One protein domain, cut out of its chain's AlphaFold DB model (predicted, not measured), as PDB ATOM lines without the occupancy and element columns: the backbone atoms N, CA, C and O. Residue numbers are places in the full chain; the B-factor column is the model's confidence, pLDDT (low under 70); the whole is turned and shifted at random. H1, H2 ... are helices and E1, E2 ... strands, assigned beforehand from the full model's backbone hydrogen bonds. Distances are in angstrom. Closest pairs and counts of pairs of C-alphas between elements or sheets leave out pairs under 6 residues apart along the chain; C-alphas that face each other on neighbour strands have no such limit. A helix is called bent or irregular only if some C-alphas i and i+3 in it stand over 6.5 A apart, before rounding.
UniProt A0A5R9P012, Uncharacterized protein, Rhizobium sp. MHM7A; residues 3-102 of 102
ATOM      1  N   GLY A   3     -33.921 -39.534 -30.171       54.03
ATOM      2  CA  GLY A   3     -32.811 -38.684 -29.707       54.03
ATOM      3  C   GLY A   3     -33.156 -37.201 -29.511       54.03
ATOM      4  O   GLY A   3     -32.568 -36.538 -28.658       54.03
ATOM      5  N   ALA A   4     -34.118 -36.667 -30.272       57.09
ATOM      6  CA  ALA A   4     -34.464 -35.241 -30.232       57.09
ATOM      7  C   ALA A   4     -35.241 -34.862 -28.956       57.09
ATOM      8  O   ALA A   4     -34.906 -33.879 -28.298       57.09
ATOM      9  N   ILE A   5     -36.208 -35.689 -28.544       59.75
ATOM     10  CA  ILE A   5     -37.029 -35.467 -27.340       59.75
ATOM     11  C   ILE A   5     -36.173 -35.568 -26.065       59.75
ATOM     12  O   ILE A   5     -36.327 -34.767 -25.144       59.75
ATOM     13  N   GLN A   6     -35.207 -36.492 -26.027       54.03
ATOM     14  CA  GLN A   6     -34.291 -36.635 -24.889       54.03
ATOM     15  C   GLN A   6     -33.352 -35.429 -24.720       54.03
ATOM     16  O   GLN A   6     -33.118 -35.004 -23.588       54.03
ATOM     17  N   LYS A   7     -32.856 -34.836 -25.818       54.06
ATOM     18  CA  LYS A   7     -32.030 -33.615 -25.770       54.06
ATOM     19  C   LYS A   7     -32.817 -32.382 -25.311       54.06
ATOM     20  O   LYS A   7     -32.289 -31.565 -24.563       54.06
ATOM     21  N   VAL A   8     -34.084 -32.258 -25.710       60.97
ATOM     22  CA  VAL A   8     -34.949 -31.146 -25.273       60.97
ATOM     23  C   VAL A   8     -35.279 -31.264 -23.779       60.97
ATOM     24  O   VAL A   8     -35.166 -30.287 -23.037       60.97
ATOM     25  N   LEU A   9     -35.596 -32.471 -23.299       59.28
ATOM     26  CA  LEU A   9     -35.854 -32.721 -21.877       59.28
ATOM     27  C   LEU A   9     -34.607 -32.527 -20.998       59.28
ATOM     28  O   LEU A   9     -34.732 -32.064 -19.864       59.28
ATOM     29  N   SER A  10     -33.408 -32.858 -21.490       60.84
ATOM     30  CA  SER A  10     -32.167 -32.624 -20.740       60.84
ATOM     31  C   SER A  10     -31.816 -31.134 -20.646       60.84
ATOM     32  O   SER A  10     -31.434 -30.669 -19.570       60.84
ATOM     33  N   GLY A  11     -32.030 -30.367 -21.723       60.88
ATOM     34  CA  GLY A  11     -31.853 -28.911 -21.736       60.88
ATOM     35  C   GLY A  11     -32.787 -28.187 -20.760       60.88
ATOM     36  O   GLY A  11     -32.342 -27.330 -19.998       60.88
ATOM     37  N   LEU A  12     -34.059 -28.593 -20.698       59.62
ATOM     38  CA  LEU A  12     -35.030 -28.043 -19.743       59.62
ATOM     39  C   LEU A  12     -34.678 -28.389 -18.289       59.62
ATOM     40  O   LEU A  12     -34.715 -27.514 -17.425       59.62
ATOM     41  N   LYS A  13     -34.261 -29.629 -18.002       60.78
ATOM     42  CA  LYS A  13     -33.811 -30.022 -16.651       60.78
ATOM     43  C   LYS A  13     -32.626 -29.180 -16.168       60.78
ATOM     44  O   LYS A  13     -32.625 -28.745 -15.020       60.78
ATOM     45  N   SER A  14     -31.666 -28.891 -17.048       62.81
ATOM     46  CA  SER A  14     -30.521 -28.022 -16.744       62.81
ATOM     47  C   SER A  14     -30.932 -26.591 -16.371       62.81
ATOM     48  O   SER A  14     -30.290 -25.979 -15.519       62.81
ATOM     49  N   ALA A  15     -31.974 -26.040 -16.999       68.94
ATOM     50  CA  ALA A  15     -32.421 -24.669 -16.745       68.94
ATOM     51  C   ALA A  15     -33.098 -24.513 -15.370       68.94
ATOM     52  O   ALA A  15     -32.909 -23.499 -14.700       68.94
ATOM     53  N   PHE A  16     -33.834 -25.536 -14.915       72.31
ATOM     54  CA  PHE A  16     -34.529 -25.522 -13.621       72.31
ATOM     55  C   PHE A  16     -33.719 -26.121 -12.458       72.31
ATOM     56  O   PHE A  16     -34.095 -25.942 -11.300       72.31
ATOM     57  N   GLU A  17     -32.585 -26.781 -12.722       69.00
ATOM     58  CA  GLU A  17     -31.661 -27.300 -11.698       69.00
ATOM     59  C   GLU A  17     -31.326 -26.323 -10.548       69.00
ATOM     60  O   GLU A  17     -31.349 -26.768  -9.394       69.00
ATOM     61  N   PRO A  18     -31.021 -25.025 -10.773       70.44
ATOM     62  CA  PRO A  18     -30.731 -24.100  -9.674       70.44
ATOM     63  C   PRO A  18     -31.927 -23.866  -8.742       70.44
ATOM     64  O   PRO A  18     -31.716 -23.608  -7.557       70.44
ATOM     65  N   VAL A  19     -33.155 -23.980  -9.257       76.25
ATOM     66  CA  VAL A  19     -34.401 -23.765  -8.506       76.25
ATOM     67  C   VAL A  19     -34.835 -25.049  -7.800       76.25
ATOM     68  O   VAL A  19     -35.123 -25.029  -6.607       76.25
ATOM     69  N   LEU A  20     -34.817 -26.182  -8.505       79.00
ATOM     70  CA  LEU A  20     -35.261 -27.476  -7.976       79.00
ATOM     71  C   LEU A  20     -34.234 -28.109  -7.025       79.00
ATOM     72  O   LEU A  20     -34.594 -28.747  -6.034       79.00
ATOM     73  N   HIS A  21     -32.936 -27.937  -7.299       84.19
ATOM     74  CA  HIS A  21     -31.850 -28.564  -6.542       84.19
ATOM     75  C   HIS A  21     -30.676 -27.601  -6.279       84.19
ATOM     76  O   HIS A  21     -29.531 -27.876  -6.663       84.19
ATOM     77  N   PRO A  22     -30.897 -26.508  -5.524       84.25
ATOM     78  CA  PRO A  22     -29.897 -25.459  -5.316       84.25
ATOM     79  C   PRO A  22     -28.592 -25.970  -4.683       84.25
ATOM     80  O   PRO A  22     -27.508 -25.477  -4.995       84.25
ATOM     81  N   ARG A  23     -28.656 -26.989  -3.809       84.56
ATOM     82  CA  ARG A  23     -27.457 -27.605  -3.205       84.56
ATOM     83  C   ARG A  23     -26.610 -28.345  -4.244       84.56
ATOM     84  O   ARG A  23     -25.395 -28.164  -4.256       84.56
ATOM     85  N   ARG A  24     -27.246 -29.132  -5.120       85.69
ATOM     86  CA  ARG A  24     -26.564 -29.876  -6.193       85.69
ATOM     87  C   ARG A  24     -25.964 -28.918  -7.214       85.69
ATOM     88  O   ARG A  24     -24.788 -29.044  -7.537       85.69
ATOM     89  N   HIS A  25     -26.724 -27.899  -7.617       85.31
ATOM     90  CA  HIS A  25     -26.245 -26.864  -8.529       85.31
ATOM     91  C   HIS A  25     -25.000 -26.142  -7.980       85.31
ATOM     92  O   HIS A  25     -23.989 -26.020  -8.671       85.31
ATOM     93  N   ARG A  26     -25.017 -25.727  -6.702       88.00
ATOM     94  CA  ARG A  26     -23.846 -25.104  -6.055       88.00
ATOM     95  C   ARG A  26     -22.646 -26.046  -5.964       88.00
ATOM     96  O   ARG A  26     -21.524 -25.605  -6.209       88.00
ATOM     97  N   ALA A  27     -22.866 -27.316  -5.621       88.19
ATOM     98  CA  ALA A  27     -21.801 -28.315  -5.566       88.19
ATOM     99  C   ALA A  27     -21.155 -28.512  -6.946       88.19
ATOM    100  O   ALA A  27     -19.935 -28.435  -7.056       88.19
ATOM    101  N   ARG A  28     -21.966 -28.648  -8.001       89.75
ATOM    102  CA  ARG A  28     -21.498 -28.768  -9.387       89.75
ATOM    103  C   ARG A  28     -20.704 -27.542  -9.833       89.75
ATOM    104  O   ARG A  28     -19.600 -27.680 -10.342       89.75
ATOM    105  N   LYS A  29     -21.211 -26.334  -9.566       92.38
ATOM    106  CA  LYS A  29     -20.509 -25.084  -9.896       92.38
ATOM    107  C   LYS A  29     -19.142 -24.983  -9.210       92.38
ATOM    108  O   LYS A  29     -18.201 -24.462  -9.799       92.38
ATOM    109  N   ARG A  30     -19.027 -25.474  -7.971       94.00
ATOM    110  CA  ARG A  30     -17.747 -25.544  -7.257       94.00
ATOM    111  C   ARG A  30     -16.791 -26.544  -7.904       94.00
ATOM    112  O   ARG A  30     -15.645 -26.179  -8.120       94.00
ATOM    113  N   VAL A  31     -17.259 -27.753  -8.220       93.62
ATOM    114  CA  VAL A  31     -16.441 -28.782  -8.891       93.62
ATOM    115  C   VAL A  31     -15.898 -28.250 -10.215       93.62
ATOM    116  O   VAL A  31     -14.687 -28.255 -10.400       93.62
ATOM    117  N   ASN A  32     -16.758 -27.677 -11.062       94.62
ATOM    118  CA  ASN A  32     -16.337 -27.098 -12.338       94.62
ATOM    119  C   ASN A  32     -15.270 -26.011 -12.141       94.62
ATOM    120  O   ASN A  32     -14.221 -26.058 -12.764       94.62
ATOM    121  N   ARG A  33     -15.485 -25.075 -11.206       96.31
ATOM    122  CA  ARG A  33     -14.505 -24.014 -10.927       96.31
ATOM    123  C   ARG A  33     -13.160 -24.564 -10.446       96.31
ATOM    124  O   ARG A  33     -12.122 -24.009 -10.785       96.31
ATOM    125  N   ASN A  34     -13.176 -25.607  -9.624       96.75
ATOM    126  CA  ASN A  34     -11.956 -26.238  -9.130       96.75
ATOM    127  C   ASN A  34     -11.208 -26.951 -10.266       96.75
ATOM    128  O   ASN A  34      -9.993 -26.826 -10.357       96.75
ATOM    129  N   GLN A  35     -11.930 -27.617 -11.171       95.50
ATOM    130  CA  GLN A  35     -11.346 -28.192 -12.386       95.50
ATOM    131  C   GLN A  35     -10.749 -27.111 -13.295       95.50
ATOM    132  O   GLN A  35      -9.634 -27.275 -13.779       95.50
ATOM    133  N   ASP A  36     -11.446 -25.988 -13.488       97.06
ATOM    134  CA  ASP A  36     -10.944 -24.862 -14.284       97.06
ATOM    135  C   ASP A  36      -9.668 -24.264 -13.674       97.06
ATOM    136  O   ASP A  36      -8.723 -23.952 -14.394       97.06
ATOM    137  N   PHE A  37      -9.609 -24.155 -12.342       97.56
ATOM    138  CA  PHE A  37      -8.413 -23.713 -11.626       97.56
ATOM    139  C   PHE A  37      -7.224 -24.646 -11.888       97.56
ATOM    140  O   PHE A  37      -6.162 -24.173 -12.287       97.56
ATOM    141  N   LEU A  38      -7.404 -25.960 -11.732       96.69
ATOM    142  CA  LEU A  38      -6.349 -26.947 -11.989       96.69
ATOM    143  C   LEU A  38      -5.863 -26.879 -13.443       96.69
ATOM    144  O   LEU A  38      -4.662 -26.781 -13.689       96.69
ATOM    145  N   LYS A  39      -6.793 -26.822 -14.402       95.81
ATOM    146  CA  LYS A  39      -6.472 -26.658 -15.829       95.81
ATOM    147  C   LYS A  39      -5.689 -25.376 -16.103       95.81
ATOM    148  O   LYS A  39      -4.719 -25.416 -16.850       95.81
ATOM    149  N   SER A  40      -6.069 -24.252 -15.486       97.06
ATOM    150  CA  SER A  40      -5.358 -22.976 -15.662       97.06
ATOM    151  C   SER A  40      -3.926 -22.997 -15.123       97.06
ATOM    152  O   SER A  40      -3.086 -22.243 -15.602       97.06
ATOM    153  N   LEU A  41      -3.644 -23.879 -14.161       96.94
ATOM    154  CA  LEU A  41      -2.309 -24.110 -13.614       96.94
ATOM    155  C   LEU A  41      -1.537 -25.212 -14.351       96.94
ATOM    156  O   LEU A  41      -0.472 -25.595 -13.887       96.94
ATOM    157  N   GLY A  42      -2.069 -25.754 -15.451       97.06
ATOM    158  CA  GLY A  42      -1.408 -26.810 -16.220       97.06
ATOM    159  C   GLY A  42      -1.389 -28.178 -15.537       97.06
ATOM    160  O   GLY A  42      -0.575 -29.020 -15.907       97.06
ATOM    161  N   PHE A  43      -2.271 -28.422 -14.562       96.94
ATOM    162  CA  PHE A  43      -2.373 -29.737 -13.934       96.94
ATOM    163  C   PHE A  43      -2.918 -30.767 -14.921       96.94
ATOM    164  O   PHE A  43      -3.900 -30.521 -15.628       96.94
ATOM    165  N   LYS A  44      -2.326 -31.957 -14.893       94.75
ATOM    166  CA  LYS A  44      -2.816 -33.152 -15.575       94.75
ATOM    167  C   LYS A  44      -3.315 -34.121 -14.512       94.75
ATOM    168  O   LYS A  44      -2.568 -34.491 -13.612       94.75
ATOM    169  N   GLU A  45      -4.587 -34.490 -14.590       90.44
ATOM    170  CA  GLU A  45      -5.144 -35.554 -13.755       90.44
ATOM    171  C   GLU A  45      -4.637 -36.896 -14.274       90.44
ATOM    172  O   GLU A  45      -4.646 -37.139 -15.482       90.44
ATOM    173  N   ILE A  46      -4.152 -37.733 -13.364       89.31
ATOM    174  CA  ILE A  46      -3.690 -39.080 -13.676       89.31
ATOM    175  C   ILE A  46      -4.397 -40.052 -12.747       89.31
ATOM    176  O   ILE A  46      -4.432 -39.851 -11.539       89.31
ATOM    177  N   GLU A  47      -4.963 -41.104 -13.326       75.06
ATOM    178  CA  GLU A  47      -5.559 -42.221 -12.592       75.06
ATOM    179  C   GLU A  47      -4.577 -43.399 -12.610       75.06
ATOM    180  O   GLU A  47      -4.874 -44.469 -13.137       75.06
ATOM    181  N   ASP A  48      -3.363 -43.175 -12.099       74.62
ATOM    182  CA  ASP A  48      -2.322 -44.205 -12.021       74.62
ATOM    183  C   ASP A  48      -1.958 -44.502 -10.562       74.62
ATOM    184  O   ASP A  48      -1.210 -43.769  -9.904       74.62
ATOM    185  N   GLY A  49      -2.532 -45.591 -10.047       76.19
ATOM    186  CA  GLY A  49      -2.307 -46.070  -8.688       76.19
ATOM    187  C   GLY A  49      -2.640 -45.018  -7.629       76.19
ATOM    188  O   GLY A  49      -3.770 -44.553  -7.518       76.19
ATOM    189  N   ASP A  50      -1.635 -44.668  -6.829       77.56
ATOM    190  CA  ASP A  50      -1.739 -43.684  -5.748       77.56
ATOM    191  C   ASP A  50      -1.567 -42.227  -6.225       77.56
ATOM    192  O   ASP A  50      -1.726 -41.290  -5.434       77.56
ATOM    193  N   LEU A  51      -1.157 -41.998  -7.475       78.19
ATOM    194  CA  LEU A  51      -0.946 -40.648  -7.990       78.19
ATOM    195  C   LEU A  51      -2.283 -39.993  -8.328       78.19
ATOM    196  O   LEU A  51      -3.203 -40.639  -8.809       78.19
ATOM    197  N   SER A  52      -2.383 -38.691  -8.066       85.25
ATOM    198  CA  SER A  52      -3.604 -37.920  -8.330       85.25
ATOM    199  C   SER A  52      -3.401 -36.920  -9.465       85.25
ATOM    200  O   SER A  52      -4.269 -36.754 -10.316       85.25
ATOM    201  N   TYR A  53      -2.249 -36.242  -9.484       94.25
ATOM    202  CA  TYR A  53      -1.971 -35.187 -10.453       94.25
ATOM    203  C   TYR A  53      -0.493 -35.123 -10.833       94.25
ATOM    204  O   TYR A  53       0.378 -35.497 -10.050       94.25
ATOM    205  N   ILE A  54      -0.226 -34.557 -12.003       96.00
ATOM    206  CA  ILE A  54       1.062 -33.982 -12.388       96.00
ATOM    207  C   ILE A  54       0.860 -32.468 -12.499       96.00
ATOM    208  O   ILE A  54      -0.111 -32.034 -13.124       96.00
ATOM    209  N   ASP A  55       1.714 -31.664 -11.863       96.69
ATOM    210  CA  ASP A  55       1.661 -30.199 -11.994       96.69
ATOM    211  C   ASP A  55       2.341 -29.697 -13.286       96.69
ATOM    212  O   ASP A  55       2.899 -30.474 -14.061       96.69
ATOM    213  N   ALA A  56       2.301 -28.385 -13.541       96.94
ATOM    214  CA  ALA A  56       2.928 -27.795 -14.730       96.94
ATOM    215  C   ALA A  56       4.462 -27.927 -14.779       96.94
ATOM    216  O   ALA A  56       5.049 -27.740 -15.842       96.94
ATOM    217  N   GLU A  57       5.109 -28.233 -13.655       96.25
ATOM    218  CA  GLU A  57       6.551 -28.473 -13.565       96.25
ATOM    219  C   GLU A  57       6.887 -29.974 -13.657       96.25
ATOM    220  O   GLU A  57       8.006 -30.385 -13.345       96.25
ATOM    221  N   GLU A  58       5.925 -30.798 -14.086       95.81
ATOM    222  CA  GLU A  58       6.036 -32.253 -14.208       95.81
ATOM    223  C   GLU A  58       6.328 -32.960 -12.865       95.81
ATOM    224  O   GLU A  58       6.869 -34.068 -12.820       95.81
ATOM    225  N   ASN A  59       5.942 -32.354 -11.734       95.69
ATOM    226  CA  ASN A  59       6.009 -33.024 -10.440       95.69
ATOM    227  C   ASN A  59       4.806 -33.950 -10.255       95.69
ATOM    228  O   ASN A  59       3.656 -33.510 -10.270       95.69
ATOM    229  N   ALA A  60       5.074 -35.226  -9.980       95.25
ATOM    230  CA  ALA A  60       4.045 -36.192  -9.619       95.25
ATOM    231  C   ALA A  60       3.557 -35.964  -8.177       95.25
ATOM    232  O   ALA A  60       4.340 -35.962  -7.219       95.25
ATOM    233  N   LEU A  61       2.247 -35.788  -8.019       95.88
ATOM    234  CA  LEU A  61       1.586 -35.456  -6.764       95.88
ATOM    235  C   LEU A  61       0.660 -36.591  -6.330       95.88
ATOM    236  O   LEU A  61      -0.265 -36.979  -7.047       95.88
ATOM    237  N   ARG A  62       0.864 -37.064  -5.100       94.50
ATOM    238  CA  ARG A  62      -0.048 -37.987  -4.418       94.50
ATOM    239  C   ARG A  62      -0.870 -37.236  -3.388       94.50
ATOM    240  O   ARG A  62      -0.297 -36.627  -2.479       94.50
ATOM    241  N   LEU A  63      -2.194 -37.311  -3.494       93.25
ATOM    242  CA  LEU A  63      -3.101 -36.784  -2.480       93.25
ATOM    243  C   LEU A  63      -2.896 -37.519  -1.149       93.25
ATOM    244  O   LEU A  63      -2.898 -38.745  -1.096       93.25
ATOM    245  N   VAL A  64      -2.733 -36.765  -0.063       93.00
ATOM    246  CA  VAL A  64      -2.601 -37.325   1.295       93.00
ATOM    247  C   VAL A  64      -3.781 -36.946   2.166       93.00
ATOM    248  O   VAL A  64      -4.286 -37.762   2.930       93.00
ATOM    249  N   GLN A  65      -4.200 -35.688   2.080       93.88
ATOM    250  CA  GLN A  65      -5.241 -35.153   2.939       93.88
ATOM    251  C   GLN A  65      -6.003 -34.058   2.208       93.88
ATOM    252  O   GLN A  65      -5.411 -33.235   1.510       93.88
ATOM    253  N   SER A  66      -7.313 -34.024   2.421       93.50
ATOM    254  CA  SER A  66      -8.167 -32.902   2.057       93.50
ATOM    255  C   SER A  66      -8.975 -32.505   3.283       93.50
ATOM    256  O   SER A  66      -9.717 -33.322   3.824       93.50
ATOM    257  N   ASP A  67      -8.854 -31.253   3.702       94.31
ATOM    258  CA  ASP A  67      -9.682 -30.658   4.746       94.31
ATOM    259  C   ASP A  67     -10.420 -29.413   4.217       94.31
ATOM    260  O   ASP A  67     -10.453 -29.149   3.012       94.31
ATOM    261  N   ALA A  68     -11.094 -28.676   5.104       93.38
ATOM    262  CA  ALA A  68     -11.900 -27.517   4.721       93.38
ATOM    263  C   ALA A  68     -11.069 -26.298   4.270       93.38
ATOM    264  O   ALA A  68     -11.624 -25.395   3.642       93.38
ATOM    265  N   ALA A  69      -9.777 -26.252   4.601       96.31
ATOM    266  CA  ALA A  69      -8.885 -25.126   4.346       96.31
ATOM    267  C   ALA A  69      -7.821 -25.436   3.287       96.31
ATOM    268  O   ALA A  69      -7.371 -24.519   2.596       96.31
ATOM    269  N   GLN A  70      -7.415 -26.698   3.135       97.25
ATOM    270  CA  GLN A  70      -6.372 -27.085   2.197       97.25
ATOM    271  C   GLN A  70      -6.459 -28.539   1.722       97.25
ATOM    272  O   GLN A  70      -6.978 -29.432   2.391       97.25
ATOM    273  N   ILE A  71      -5.859 -28.773   0.559       96.88
ATOM    274  CA  ILE A  71      -5.478 -30.092   0.067       96.88
ATOM    275  C   ILE A  71      -3.964 -30.213   0.182       96.88
ATOM    276  O   ILE A  71      -3.238 -29.303  -0.214       96.88
ATOM    277  N   THR A  72      -3.502 -31.337   0.719       97.12
ATOM    278  CA  THR A  72      -2.087 -31.646   0.927       97.12
ATOM    279  C   THR A  72      -1.663 -32.804   0.039       97.12
ATOM    280  O   THR A  72      -2.275 -33.876   0.062       97.12
ATOM    281  N   PHE A  73      -0.560 -32.597  -0.675       96.56
ATOM    282  CA  PHE A  73       0.082 -33.590  -1.521       96.56
ATOM    283  C   PHE A  73       1.475 -33.940  -0.999       96.56
ATOM    284  O   PHE A  73       2.202 -33.075  -0.504       96.56
ATOM    285  N   ILE A  74       1.873 -35.199  -1.169       96.00
ATOM    286  CA  ILE A  74       3.287 -35.585  -1.207       96.00
ATOM    287  C   ILE A  74       3.778 -35.411  -2.642       96.00
ATOM    288  O   ILE A  74       3.088 -35.804  -3.582       96.00
ATOM    289  N   VAL A  75       4.987 -34.870  -2.789       96.56
ATOM    290  CA  VAL A  75       5.673 -34.806  -4.082       96.56
ATOM    291  C   VAL A  75       6.500 -36.074  -4.255       96.56
ATOM    292  O   VAL A  75       7.488 -36.291  -3.548       96.56
ATOM    293  N   VAL A  76       6.071 -36.946  -5.161       93.88
ATOM    294  CA  VAL A  76       6.702 -38.250  -5.375       93.88
ATOM    295  C   VAL A  76       8.114 -38.058  -5.935       93.88
ATOM    296  O   VAL A  76       8.389 -37.133  -6.692       93.88
ATOM    297  N   GLY A  77       9.056 -38.883  -5.473       93.31
ATOM    298  CA  GLY A  77      10.478 -38.756  -5.815       93.31
ATOM    299  C   GLY A  77      11.235 -37.660  -5.049       93.31
ATOM    300  O   GLY A  77      12.464 -37.661  -5.062       93.31
ATOM    301  N   ARG A  78      10.555 -36.769  -4.309       93.75
ATOM    302  CA  ARG A  78      11.200 -35.714  -3.506       93.75
ATOM    303  C   ARG A  78      11.037 -35.977  -2.007       93.75
ATOM    304  O   ARG A  78       9.950 -35.880  -1.440       93.75
ATOM    305  N   ARG A  79      12.144 -36.290  -1.323       91.88
ATOM    306  CA  ARG A  79      12.147 -36.503   0.137       91.88
ATOM    307  C   ARG A  79      11.768 -35.220   0.878       91.88
ATOM    308  O   ARG A  79      12.288 -34.155   0.561       91.88
ATOM    309  N   ARG A  80      10.922 -35.355   1.910       93.44
ATOM    310  CA  ARG A  80      10.473 -34.245   2.778       93.44
ATOM    311  C   ARG A  80       9.948 -33.046   1.977       93.44
ATOM    312  O   ARG A  80      10.256 -31.900   2.285       93.44
ATOM    313  N   SER A  81       9.179 -33.325   0.927       96.81
ATOM    314  CA  SER A  81       8.567 -32.305   0.082       96.81
ATOM    315  C   SER A  81       7.056 -32.488   0.030       96.81
ATOM    316  O   SER A  81       6.557 -33.613  -0.085       96.81
ATOM    317  N   ARG A  82       6.327 -31.377   0.129       97.25
ATOM    318  CA  ARG A  82       4.865 -31.326   0.037       97.25
ATOM    319  C   ARG A  82       4.430 -30.204  -0.886       97.25
ATOM    320  O   ARG A  82       5.142 -29.224  -1.038       97.25
ATOM    321  N   ALA A  83       3.239 -30.332  -1.447       97.75
ATOM    322  CA  ALA A  83       2.579 -29.248  -2.156       97.75
ATOM    323  C   ALA A  83       1.159 -29.071  -1.614       97.75
ATOM    324  O   ALA A  83       0.565 -30.025  -1.103       97.75
ATOM    325  N   TYR A  84       0.620 -27.858  -1.713       97.88
ATOM    326  CA  TYR A  84      -0.670 -27.519  -1.122       97.88
ATOM    327  C   TYR A  84      -1.543 -26.742  -2.097       97.88
ATOM    328  O   TYR A  84      -1.068 -25.843  -2.793       97.88
ATOM    329  N   ILE A  85      -2.842 -27.038  -2.083       98.25
ATOM    330  CA  ILE A  85      -3.871 -26.175  -2.664       98.25
ATOM    331  C   ILE A  85      -4.690 -25.590  -1.520       98.25
ATOM    332  O   ILE A  85      -5.251 -26.339  -0.725       98.25
ATOM    333  N   LYS A  86      -4.782 -24.261  -1.434       98.19
ATOM    334  CA  LYS A  86      -5.635 -23.585  -0.445       98.19
ATOM    335  C   LYS A  86      -7.075 -23.506  -0.934       98.19
ATOM    336  O   LYS A  86      -7.329 -23.317  -2.126       98.19
ATOM    337  N   LEU A  87      -8.004 -23.643   0.003       98.06
ATOM    338  CA  LEU A  87      -9.443 -23.572  -0.210       98.06
ATOM    339  C   LEU A  87     -10.005 -22.333   0.493       98.06
ATOM    340  O   LEU A  87      -9.577 -21.959   1.584       98.06
ATOM    341  N   ASP A  88     -10.996 -21.690  -0.119       96.88
ATOM    342  CA  ASP A  88     -11.809 -20.692   0.575       96.88
ATOM    343  C   ASP A  88     -12.924 -21.336   1.420       96.88
ATOM    344  O   ASP A  88     -13.187 -22.534   1.342       96.88
ATOM    345  N   LYS A  89     -13.674 -20.519   2.172       95.38
ATOM    346  CA  LYS A  89     -14.815 -20.974   2.999       95.38
ATOM    347  C   LYS A  89     -15.917 -21.709   2.216       95.38
ATOM    348  O   LYS A  89     -16.803 -22.306   2.818       95.38
ATOM    349  N   LYS A  90     -15.927 -21.618   0.882       94.06
ATOM    350  CA  LYS A  90     -16.882 -22.305   0.001       94.06
ATOM    351  C   LYS A  90     -16.292 -23.591  -0.589       94.06
ATOM    352  O   LYS A  90     -16.989 -24.245  -1.365       94.06
ATOM    353  N   GLY A  91     -15.059 -23.956  -0.234       94.69
ATOM    354  CA  GLY A  91     -14.319 -25.103  -0.757       94.69
ATOM    355  C   GLY A  91     -13.786 -24.893  -2.176       94.69
ATOM    356  O   GLY A  91     -13.595 -25.864  -2.910       94.69
ATOM    357  N   ARG A  92     -13.640 -23.636  -2.613       97.06
ATOM    358  CA  ARG A  92     -13.092 -23.298  -3.933       97.06
ATOM    359  C   ARG A  92     -11.582 -23.166  -3.834       97.06
ATOM    360  O   ARG A  92     -11.107 -22.539  -2.890       97.06
ATOM    361  N   TYR A  93     -10.856 -23.695  -4.809       97.81
ATOM    362  CA  TYR A  93      -9.402 -23.547  -4.866       97.81
ATOM    363  C   TYR A  93      -9.020 -22.086  -5.111       97.81
ATOM    364  O   TYR A  93      -9.657 -21.397  -5.915       97.81
ATOM    365  N   THR A  94      -8.021 -21.602  -4.372       97.75
ATOM    366  CA  THR A  94      -7.588 -20.197  -4.412       97.75
ATOM    367  C   THR A  94      -6.118 -20.020  -4.754       97.75
ATOM    368  O   THR A  94      -5.775 -19.033  -5.395       97.75
ATOM    369  N   SER A  95      -5.252 -20.948  -4.350       98.12
ATOM    370  CA  SER A  95      -3.816 -20.872  -4.636       98.12
ATOM    371  C   SER A  95      -3.166 -22.245  -4.580       98.12
ATOM    372  O   SER A  95      -3.564 -23.066  -3.753       98.12
ATOM    373  N   TYR A  96      -2.120 -22.438  -5.376       98.19
ATOM    374  CA  TYR A  96      -1.230 -23.594  -5.335       98.19
ATOM    375  C   TYR A  96       0.175 -23.150  -4.908       98.19
ATOM    376  O   TYR A  96       0.622 -22.086  -5.328       98.19
ATOM    377  N   THR A  97       0.848 -23.920  -4.051       97.62
ATOM    378  CA  THR A  97       2.173 -23.544  -3.518       97.62
ATOM    379  C   THR A  97       3.354 -24.026  -4.352       97.62
ATOM    380  O   THR A  97       4.457 -23.539  -4.134       97.62
ATOM    381  N   GLY A  98       3.168 -25.023  -5.221       96.69
ATOM    382  CA  GLY A  98       4.288 -25.827  -5.714       96.69
ATOM    383  C   GLY A  98       4.909 -26.716  -4.621       96.69
ATOM    384  O   GLY A  98       4.483 -26.662  -3.455       96.69
ATOM    385  N   PRO A  99       5.904 -27.547  -4.977       96.94
ATOM    386  CA  PRO A  99       6.721 -28.292  -4.023       96.94
ATOM    387  C   PRO A  99       7.465 -27.372  -3.046       96.94
ATOM    388  O   PRO A  99       8.303 -26.568  -3.448       96.94
ATOM    389  N   ILE A 100       7.233 -27.548  -1.747       97.12
ATOM    390  CA  ILE A 100       7.988 -26.902  -0.672       97.12
ATOM    391  C   ILE A 100       8.604 -27.949   0.251       97.12
ATOM    392  O   ILE A 100       8.010 -28.995   0.535       97.12
ATOM    393  N   ARG A 101       9.813 -27.660   0.733       94.62
ATOM    394  CA  ARG A 101      10.508 -28.503   1.705       94.62
ATOM    395  C   ARG A 101       9.892 -28.316   3.093       94.62
ATOM    396  O   ARG A 101       9.638 -27.184   3.498       94.62
ATOM    397  N   ILE A 102       9.674 -29.429   3.791       88.06
ATOM    398  CA  ILE A 102       9.148 -29.498   5.163       88.06
ATOM    399  C   ILE A 102      10.188 -30.017   6.154       88.06
ATOM    400  O   ILE A 102      11.101 -30.775   5.736       88.06
TER     401      ILE A 102
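This is residues 3 to 102 of the 102 residues of an uncharacterized protein of Rhizobium sp. MHM7A (UniProt A0A5R9P012). A strongly twisted six-stranded sheet, curled like part of a barrel, makes a head, and the long helix H2 packs on it with residues 30 to 39, mostly beside the edge strand E6. H2 reaches away from the sheet and meets H1 in an L-shaped corner, and residues 3 to 13 of H1 stick out free. The printed part has 100 residues, with H1, H2, E1, E2, E3, E4, E5 and E6 in chain order; the sheet order is E1 - E2 - E3 - E4 - E5 - E6, all antiparallel, and the class is mixed, helices and strands. The whole is loose, with a radius of gyration of the C-alphas of 17.4 A, and elongated, spanning 56 by 31 by 22 A.

H1, residues 3 to 20, and H2, residues 22 to 40, touch only at the corner by their link, about perpendicular at 77 degrees; their closest C-alphas are those of Pro 18 and His 25, 5.4 A apart. H1 has a kink of 34 degrees near residue 14 and is irregular, with C-alphas 15 and 18 7.3 A apart. Every O i to N i+4 pair is within hydrogen-bond range in H2, and 12 of 14 are in H1. E1, residues 44 to 48, and E2, residues 51 to 54, form a hairpin at 153 degrees, with N 44 and O 54 at 2.8 A. E3, residues 60 to 66, is antiparallel to E2, with N 61 and O 53 at 2.8 A. E4, residues 70 to 75, pairs with E3 through N 72 and O 65, 2.8 A. E5, residues 81 to 87, pairs with E4 through N 71 and O 85, 2.8 A. E6, residues 93 to 96, pairs with E5 through N 86 and O 95, 2.9 A. The six strands are a meander, each the antiparallel neighbour of the one before. H2 is on the sheet, and its closest C-alpha pair with E6 is Asn 34 and Tyr 93, 5.7 A; H1 is not on it.

H1 begins at C-alpha 3, (-32.811, -38.684, -29.707), and is 24.6 A long. H2 is 26.7 A long and ends at C-alpha 40, (-5.358, -22.976, -15.662). E3 measures 17.2 A, E4 15.6 A and E5 20.0 A; E1, E2 and E6 are shorter. E6 ends at C-alpha 96, (-1.230, -23.594, -5.335).

The C-alphas of Ile 5 and Ile 102 are the two farthest apart, 56.8 A. The printed part has no cut, and its links between named elements are tight. The mean pLDDT of the printed part is 88.0, and residues 3 to 15 and 17 are under 70.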